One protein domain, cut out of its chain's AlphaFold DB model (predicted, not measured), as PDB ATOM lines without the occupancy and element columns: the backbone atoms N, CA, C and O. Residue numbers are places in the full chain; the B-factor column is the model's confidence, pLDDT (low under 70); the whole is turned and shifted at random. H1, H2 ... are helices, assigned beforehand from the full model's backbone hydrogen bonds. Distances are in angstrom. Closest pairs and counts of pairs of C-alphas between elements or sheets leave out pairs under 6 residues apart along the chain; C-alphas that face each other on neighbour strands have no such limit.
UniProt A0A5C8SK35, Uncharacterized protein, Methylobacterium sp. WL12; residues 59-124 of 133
ATOM      1  N   LEU A  59     120.341 125.327 150.271       95.00
ATOM      2  CA  LEU A  59     120.775 124.036 150.795       95.00
ATOM      3  C   LEU A  59     122.300 123.958 150.949       95.00
ATOM      4  O   LEU A  59     122.784 123.569 152.008       95.00
ATOM      5  N   ASP A  60     123.052 124.341 149.913       94.44
ATOM      6  CA  ASP A  60     124.518 124.306 149.935       94.44
ATOM      7  C   ASP A  60     125.075 125.245 151.027       94.44
ATOM      8  O   ASP A  60     125.975 124.857 151.770       94.44
ATOM      9  N   MET A  61     124.497 126.440 151.197       95.56
ATOM     10  CA  MET A  61     124.880 127.369 152.267       95.56
ATOM     11  C   MET A  61     124.617 126.788 153.664       95.56
ATOM     12  O   MET A  61     125.497 126.840 154.521       95.56
ATOM     13  N   VAL A  62     123.430 126.216 153.893       96.56
ATOM     14  CA  VAL A  62     123.069 125.613 155.187       96.56
ATOM     15  C   VAL A  62     123.970 124.419 155.512       96.56
ATOM     16  O   VAL A  62     124.366 124.238 156.661       96.56
ATOM     17  N   LEU A  63     124.338 123.616 154.511       94.94
ATOM     18  CA  LEU A  63     125.268 122.502 154.695       94.94
ATOM     19  C   LEU A  63     126.665 122.981 155.101       94.94
ATOM     20  O   LEU A  63     127.244 122.423 156.032       94.94
ATOM     21  N   VAL A  64     127.193 124.016 154.444       94.12
ATOM     22  CA  VAL A  64     128.500 124.594 154.795       94.12
ATOM     23  C   VAL A  64     128.484 125.149 156.219       94.12
ATOM     24  O   VAL A  64     129.390 124.853 156.997       94.12
ATOM     25  N   ASP A  65     127.443 125.891 156.587       95.31
ATOM     26  CA  ASP A  65     127.307 126.455 157.932       95.31
ATOM     27  C   ASP A  65     127.201 125.364 159.013       95.31
ATOM     28  O   ASP A  65     127.880 125.418 160.042       95.31
ATOM     29  N   ALA A  66     126.440 124.300 158.742       94.44
ATOM     30  CA  ALA A  66     126.336 123.138 159.622       94.44
ATOM     31  C   ALA A  66     127.683 122.412 159.801       94.44
ATOM     32  O   ALA A  66     128.019 122.001 160.915       94.44
ATOM     33  N   MET A  67     128.474 122.275 158.730       92.62
ATOM     34  CA  MET A  67     129.819 121.685 158.789       92.62
ATOM     35  C   MET A  67     130.770 122.537 159.636       92.62
ATOM     36  O   MET A  67     131.467 122.003 160.501       92.62
ATOM     37  N   VAL A  68     130.781 123.856 159.428       92.56
ATOM     38  CA  VAL A  68     131.631 124.782 160.193       92.56
ATOM     39  C   VAL A  68     131.229 124.781 161.665       92.56
ATOM     40  O   VAL A  68     132.089 124.649 162.536       92.56
ATOM     41  N   SER A  69     129.930 124.845 161.950       91.44
ATOM     42  CA  SER A  69     129.390 124.808 163.311       91.44
ATOM     43  C   SER A  69     129.795 123.534 164.051       91.44
ATOM     44  O   SER A  69     130.249 123.593 165.195       91.44
ATOM     45  N   GLN A  70     129.706 122.376 163.391       90.56
ATOM     46  CA  GLN A  70     130.164 121.117 163.971       90.56
ATOM     47  C   GLN A  70     131.668 121.142 164.268       90.56
ATOM     48  O   GLN A  70     132.089 120.743 165.356       90.56
ATOM     49  N   GLN A  71     132.488 121.599 163.319       90.25
ATOM     50  CA  GLN A  71     133.935 121.657 163.514       90.25
ATOM     51  C   GLN A  71     134.318 122.588 164.665       90.25
ATOM     52  O   GLN A  71     135.210 122.250 165.443       90.25
ATOM     53  N   MET A  72     133.644 123.731 164.796       88.81
ATOM     54  CA  MET A  72     133.855 124.650 165.914       88.81
ATOM     55  C   MET A  72     133.504 123.994 167.247       88.81
ATOM     56  O   MET A  72     134.331 124.017 168.154       88.81
ATOM     57  N   HIS A  73     132.358 123.310 167.337       87.81
ATOM     58  CA  HIS A  73     131.959 122.599 168.554       87.81
ATOM     59  C   HIS A  73     133.010 121.568 168.990       87.81
ATOM     60  O   HIS A  73     133.398 121.516 170.156       87.81
ATOM     61  N   VAL A  74     133.515 120.755 168.057       88.56
ATOM     62  CA  VAL A  74     134.529 119.741 168.382       88.56
ATOM     63  C   VAL A  74     135.859 120.393 168.773       88.56
ATOM     64  O   VAL A  74     136.514 119.952 169.717       88.56
ATOM     65  N   ARG A  75     136.266 121.472 168.093       88.50
ATOM     66  CA  ARG A  75     137.478 122.221 168.455       88.50
ATOM     67  C   ARG A  75     137.376 122.848 169.839       88.50
ATOM     68  O   ARG A  75     138.356 122.816 170.580       88.50
ATOM     69  N   ASP A  76     136.213 123.379 170.190       88.69
ATOM     70  CA  ASP A  76     135.956 123.954 171.506       88.69
ATOM     71  C   ASP A  76     136.041 122.896 172.599       88.69
ATOM     72  O   ASP A  76     136.734 123.107 173.595       88.69
ATOM     73  N   GLU A  77     135.450 121.721 172.381       88.25
ATOM     74  CA  GLU A  77     135.597 120.596 173.301       88.25
ATOM     75  C   GLU A  77     137.056 120.171 173.485       88.25
ATOM     76  O   GLU A  77     137.496 119.948 174.614       88.25
ATOM     77  N   ILE A  78     137.822 120.058 172.395       87.38
ATOM     78  CA  ILE A  78     139.239 119.683 172.465       87.38
ATOM     79  C   ILE A  78     140.024 120.753 173.220       87.38
ATOM     80  O   ILE A  78     140.828 120.415 174.087       87.38
ATOM     81  N   ARG A  79     139.780 122.036 172.941       89.44
ATOM     82  CA  ARG A  79     140.440 123.156 173.619       89.44
ATOM     83  C   ARG A  79     140.161 123.144 175.120       89.44
ATOM     84  O   ARG A  79     141.098 123.298 175.896       89.44
ATOM     85  N   ILE A  80     138.913 122.905 175.528       89.94
ATOM     86  CA  ILE A  80     138.529 122.800 176.945       89.94
ATOM     87  C   ILE A  80     139.219 121.602 177.611       89.94
ATOM     88  O   ILE A  80     139.715 121.727 178.726       89.94
ATOM     89  N   LYS A  81     139.286 120.448 176.932       90.62
ATOM     90  CA  LYS A  81     139.868 119.214 177.490       90.62
ATOM     91  C   LYS A  81     141.399 119.218 177.537       90.62
ATOM     92  O   LYS A  81     141.976 118.635 178.446       90.62
ATOM     93  N   THR A  82     142.056 119.813 176.544       88.38
ATOM     94  CA  THR A  82     143.510 119.670 176.323       88.38
ATOM     95  C   THR A  82     144.300 120.958 176.535       88.38
ATOM     96  O   THR A  82     145.524 120.910 176.603       88.38
ATOM     97  N   GLY A  83     143.640 122.118 176.594       85.81
ATOM     98  CA  GLY A  83     144.296 123.428 176.660       85.81
ATOM     99  C   GLY A  83     144.985 123.862 175.358       85.81
ATOM    100  O   GLY A  83     145.536 124.961 175.292       85.81
ATOM    101  N   VAL A  84     144.950 123.041 174.303       86.69
ATOM    102  CA  VAL A  84     145.560 123.365 173.008       86.69
ATOM    103  C   VAL A  84     144.745 124.453 172.313       86.69
ATOM    104  O   VAL A  84     143.549 124.309 172.070       86.69
ATOM    105  N   THR A  85     145.405 125.553 171.952       80.31
ATOM    106  CA  THR A  85     144.748 126.749 171.399       80.31
ATOM    107  C   THR A  85     144.312 126.579 169.942       80.31
ATOM    108  O   THR A  85     143.363 127.225 169.503       80.31
ATOM    109  N   ARG A  86     145.002 125.721 169.180       79.81
ATOM    110  CA  ARG A  86     144.697 125.413 167.774       79.81
ATOM    111  C   ARG A  86     144.771 123.906 167.519       79.81
ATOM    112  O   ARG A  86     145.763 123.433 166.966       79.81
ATOM    113  N   PRO A  87     143.751 123.143 167.938       79.44
ATOM    114  CA  PRO A  87     143.675 121.734 167.590       79.44
ATOM    115  C   PRO A  87     143.534 121.555 166.064       79.44
ATOM    116  O   PRO A  87     143.000 122.445 165.385       79.44
ATOM    117  N   PRO A  88     144.007 120.423 165.508       80.06
ATOM    118  CA  PRO A  88     143.842 120.110 164.089       80.06
ATOM    119  C   PRO A  88     142.359 120.117 163.680       80.06
ATOM    120  O   PRO A  88     141.458 120.096 164.520       80.06
ATOM    121  N   ALA A  89     142.085 120.211 162.373       77.75
ATOM    122  CA  ALA A  89     140.712 120.150 161.878       77.75
ATOM    123  C   ALA A  89     140.077 118.800 162.265       77.75
ATOM    124  O   ALA A  89     140.633 117.763 161.907       77.75
ATOM    125  N   PRO A  90     138.960 118.804 163.015       82.69
ATOM    126  CA  PRO A  90     138.321 117.572 163.438       82.69
ATOM    127  C   PRO A  90     137.608 116.895 162.267       82.69
ATOM    128  O   PRO A  90     137.215 117.545 161.291       82.69
ATOM    129  N   GLU A  91     137.412 115.586 162.396       85.44
ATOM    130  CA  GLU A  91     136.604 114.808 161.463       85.44
ATOM    131  C   GLU A  91     135.159 115.325 161.423       85.44
ATOM    132  O   GLU A  91     134.577 115.712 162.441       85.44
ATOM    133  N   ILE A  92     134.573 115.336 160.226       83.75
ATOM    134  CA  ILE A  92     133.195 115.779 160.009       83.75
ATOM    135  C   ILE A  92     132.276 114.562 160.080       83.75
ATOM    136  O   ILE A  92     132.252 113.731 159.172       83.75
ATOM    137  N   TYR A  93     131.469 114.473 161.137       87.81
ATOM    138  CA  TYR A  93     130.426 113.447 161.239       87.81
ATOM    139  C   TYR A  93     129.161 113.883 160.499       87.81
ATOM    140  O   TYR A  93     128.376 114.682 161.016       87.81
ATOM    141  N   LEU A  94     128.929 113.291 159.324       87.06
ATOM    142  CA  LEU A  94     127.811 113.624 158.437       87.06
ATOM    143  C   LEU A  94     126.442 113.583 159.136       87.06
ATOM    144  O   LEU A  94     125.602 114.443 158.893       87.06
ATOM    145  N   GLY A  95     126.228 112.642 160.062       90.00
ATOM    146  CA  GLY A  95     124.969 112.542 160.806       90.00
ATOM    147  C   GLY A  95     124.650 113.777 161.660       90.00
ATOM    148  O   GLY A  95     123.486 114.160 161.766       90.00
ATOM    149  N   GLN A  96     125.662 114.438 162.233       90.31
ATOM    150  CA  GLN A  96     125.456 115.675 162.995       90.31
ATOM    151  C   GLN A  96     125.232 116.868 162.067       90.31
ATOM    152  O   GLN A  96     124.320 117.657 162.312       90.31
ATOM    153  N   VAL A  97     125.984 116.950 160.962       92.50
ATOM    154  CA  VAL A  97     125.765 117.961 159.914       92.50
ATOM    155  C   VAL A  97     124.328 117.896 159.407       92.50
ATOM    156  O   VAL A  97     123.650 118.915 159.360       92.50
ATOM    157  N   MET A  98     123.828 116.694 159.103       93.44
ATOM    158  CA  MET A  98     122.456 116.497 158.634       93.44
ATOM    159  C   MET A  98     121.419 116.982 159.647       93.44
ATOM    160  O   MET A  98     120.446 117.615 159.252       93.44
ATOM    161  N   ARG A  99     121.612 116.725 160.947       94.25
ATOM    162  CA  ARG A  99     120.686 117.187 161.997       94.25
ATOM    163  C   ARG A  99     120.676 118.708 162.134       94.25
ATOM    164  O   ARG A  99     119.599 119.292 162.245       94.25
ATOM    165  N   LEU A 100     121.853 119.334 162.117       94.75
ATOM    166  CA  LEU A 100     121.991 120.791 162.184       94.75
ATOM    167  C   LEU A 100     121.374 121.454 160.950       94.75
ATOM    168  O   LEU A 100     120.526 122.332 161.089       94.75
ATOM    169  N   ALA A 101     121.718 120.959 159.762       95.69
ATOM    170  CA  ALA A 101     121.170 121.442 158.503       95.69
ATOM    171  C   ALA A 101     119.646 121.274 158.445       95.69
ATOM    172  O   ALA A 101     118.935 122.194 158.062       95.69
ATOM    173  N   PHE A 102     119.116 120.130 158.882       96.44
ATOM    174  CA  PHE A 102     117.676 119.887 158.918       96.44
ATOM    175  C   PHE A 102     116.946 120.870 159.837       96.44
ATOM    176  O   PHE A 102     115.939 121.450 159.437       96.44
ATOM    177  N   ARG A 103     117.468 121.106 161.047       96.81
ATOM    178  CA  ARG A 103     116.902 122.090 161.981       96.81
ATOM    179  C   ARG A 103     116.894 123.498 161.382       96.81
ATOM    180  O   ARG A 103     115.913 124.216 161.552       96.81
ATOM    181  N   GLU A 104     117.960 123.868 160.683       96.44
ATOM    182  CA  GLU A 104     118.095 125.182 160.054       96.44
ATOM    183  C   GLU A 104     117.205 125.344 158.809       96.44
ATOM    184  O   GLU A 104     116.675 126.417 158.542       96.44
ATOM    185  N   LEU A 105     116.949 124.276 158.054       96.31
ATOM    186  CA  LEU A 105     115.961 124.324 156.972       96.31
ATOM    187  C   LEU A 105     114.542 124.525 157.527       96.31
ATOM    188  O   LEU A 105     113.782 125.333 156.990       96.31
ATOM    189  N   LEU A 106     114.199 123.853 158.631       97.25
ATOM    190  CA  LEU A 106     112.910 124.044 159.300       97.25
ATOM    191  C   LEU A 106     112.742 125.472 159.845       97.25
ATOM    192  O   LEU A 106     111.665 126.047 159.702       97.25
ATOM    193  N   SER A 107     113.790 126.067 160.434       96.44
ATOM    194  CA  SER A 107     113.744 127.452 160.940       96.44
ATOM    195  C   SER A 107     113.513 128.473 159.819       96.44
ATOM    196  O   SER A 107     112.858 129.492 160.029       96.44
ATOM    197  N   ARG A 108     113.975 128.161 158.602       94.00
ATOM    198  CA  ARG A 108     113.763 128.944 157.374       94.00
ATOM    199  C   ARG A 108     112.415 128.683 156.696       94.00
ATOM    200  O   ARG A 108     112.183 129.187 155.598       94.00
ATOM    201  N   GLY A 109     111.539 127.895 157.317       96.50
ATOM    202  CA  GLY A 109     110.191 127.623 156.823       96.50
ATOM    203  C   GLY A 109     110.108 126.533 155.756       96.50
ATOM    204  O   GLY A 109     109.091 126.437 155.071       96.50
ATOM    205  N   TRP A 110     111.144 125.706 155.582       96.88
ATOM    206  CA  TRP A 110     111.027 124.542 154.706       96.88
ATOM    207  C   TRP A 110     110.109 123.499 155.335       96.88
ATOM    208  O   TRP A 110     110.179 123.216 156.531       96.88
ATOM    209  N   GLU A 111     109.278 122.876 154.504       97.25
ATOM    210  CA  GLU A 111     108.489 121.728 154.927       97.25
ATOM    211  C   GLU A 111     109.407 120.572 155.350       97.25
ATOM    212  O   GLU A 111     110.435 120.307 154.719       97.25
ATOM    213  N   ARG A 112     109.009 119.847 156.401       95.75
ATOM    214  CA  ARG A 112     109.764 118.716 156.952       95.75
ATOM    215  C   ARG A 112     110.143 117.683 155.892       95.75
ATOM    216  O   ARG A 112     111.290 117.242 155.865       95.75
ATOM    217  N   GLN A 113     109.192 117.318 155.035       95.94
ATOM    218  CA  GLN A 113     109.408 116.336 153.975       95.94
ATOM    219  C   GLN A 113     110.390 116.871 152.926       95.94
ATOM    220  O   GLN A 113     111.413 116.242 152.666       95.94
ATOM    221  N   LYS A 114     110.161 118.097 152.433       94.75
ATOM    222  CA  LYS A 114     111.063 118.783 151.494       94.75
ATOM    223  C   LYS A 114     112.499 118.854 152.021       94.75
ATOM    224  O   LYS A 114     113.437 118.592 151.275       94.75
ATOM    225  N   ALA A 115     112.685 119.212 153.291       94.88
ATOM    226  CA  ALA A 115     114.008 119.308 153.903       94.88
ATOM    227  C   ALA A 115     114.709 117.942 153.975       94.88
ATOM    228  O   ALA A 115     115.896 117.846 153.664       94.88
ATOM    229  N   ALA A 116     113.980 116.884 154.345       93.94
ATOM    230  CA  ALA A 116     114.517 115.527 154.377       93.94
ATOM    231  C   ALA A 116     114.938 115.054 152.976       93.94
ATOM    232  O   ALA A 116     116.067 114.596 152.804       93.94
ATOM    233  N   ASP A 117     114.077 115.236 151.975       93.00
ATOM    234  CA  ASP A 117     114.324 114.805 150.594       93.00
ATOM    235  C   ASP A 117     115.462 115.598 149.931       93.00
ATOM    236  O   ASP A 117     116.304 115.051 149.213       93.00
ATOM    237  N   ALA A 118     115.554 116.899 150.210       92.69
ATOM    238  CA  ALA A 118     116.643 117.737 149.716       92.69
ATOM    239  C   ALA A 118     118.000 117.336 150.321       92.69
ATOM    240  O   ALA A 118     119.001 117.262 149.609       92.69
ATOM    241  N   LEU A 119     118.047 117.026 151.620       93.19
ATOM    242  CA  LEU A 119     119.281 116.576 152.271       93.19
ATOM    243  C   LEU A 119     119.705 115.183 151.795       93.19
ATOM    244  O   LEU A 119     120.883 114.972 151.505       93.19
ATOM    245  N   THR A 120     118.766 114.237 151.683       90.69
ATOM    246  CA  THR A 120     119.065 112.872 151.224       90.69
ATOM    247  C   THR A 120     119.472 112.838 149.757       90.69
ATOM    248  O   THR A 120     120.425 112.147 149.421       90.69
ATOM    249  N   SER A 121     118.837 113.621 148.884       87.94
ATOM    250  CA  SER A 121     119.245 113.710 147.474       87.94
ATOM    251  C   SER A 121     120.632 114.335 147.292       87.94
ATOM    252  O   SER A 121     121.358 113.972 146.364       87.94
ATOM    253  N   ARG A 122     121.032 115.259 148.175       87.38
ATOM    254  CA  ARG A 122     122.329 115.943 148.090       87.38
ATOM    255  C   ARG A 122     123.484 115.136 148.673       87.38
ATOM    256  O   ARG A 122     124.579 115.179 148.113       87.38
ATOM    257  N   LEU A 123     123.248 114.462 149.798       85.88
ATOM    258  CA  LEU A 123     124.266 113.743 150.574       85.88
ATOM    259  C   LEU A 123     124.213 112.224 150.392       85.88
ATOM    260  O   LEU A 123     125.142 111.526 150.794       85.88
ATOM    261  N   GLY A 124     123.127 111.709 149.823       76.94
ATOM    262  CA  GLY A 124     122.975 110.297 149.525       76.94
ATOM    263  C   GLY A 124     124.005 109.820 148.500       76.94
ATOM    264  O   GLY A 124     124.546 110.619 147.727       76.94
TER     265      GLY A 124
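Overview. This is residues 59 to 124 of the 133 residues of an uncharacterized protein of Methylobacterium sp. WL12 (UniProt A0A5C8SK35). A long helix, H1, packs with its beginning, residues 59 to 70, on a hairpin of two shorter helices, H2 and H3, while its far part reaches away from them and a long link returns to H2. You are reading 66 residues with three named helices, H1, H2, H3 in chain order, and no named strand: all helix. The whole is loose, radius of gyration of the C-alphas 13.8 A, and elongated, spanning 42 by 22 by 16 A.

Arrangement. Look first at H1, residues 59 to 82, which with residues 59 to 70 alone touches H2, residues 94 to 107; their closest C-alphas, of Ala 66 and Val 97, are 5.2 A apart. They run opposite ways at a steep tilt of 57 degrees. Next, H2 touches H3, residues 112 to 123, in a helical hairpin; the closest C-alphas, of Leu 105 and Ala 115, are 6.2 A apart. Their tilt of 37 degrees, opposite ways, is only just steep. H1 and H3 are close but not clearly touching. In H1, H2 and H3 every O i to N i+4 pair is within hydrogen-bond range.

Along the chain. Find C-alpha 59 at (120.775, 124.036, 150.795); H1 runs 34.5 A to C-alpha 82. H2 measures 19.9 A from residue 94 to 107, and H3 16.6 A from residue 112 to C-alpha 123 at (124.266, 113.743, 150.574).

Size, cuts and confidence. The farthest C-alphas, of Gly 83 and Gln 113, are 42.2 A apart. The link from H1 to H2 is long, that from H2 to H3 tight. The printed part has no cut, and no printed residue is under pLDDT 70.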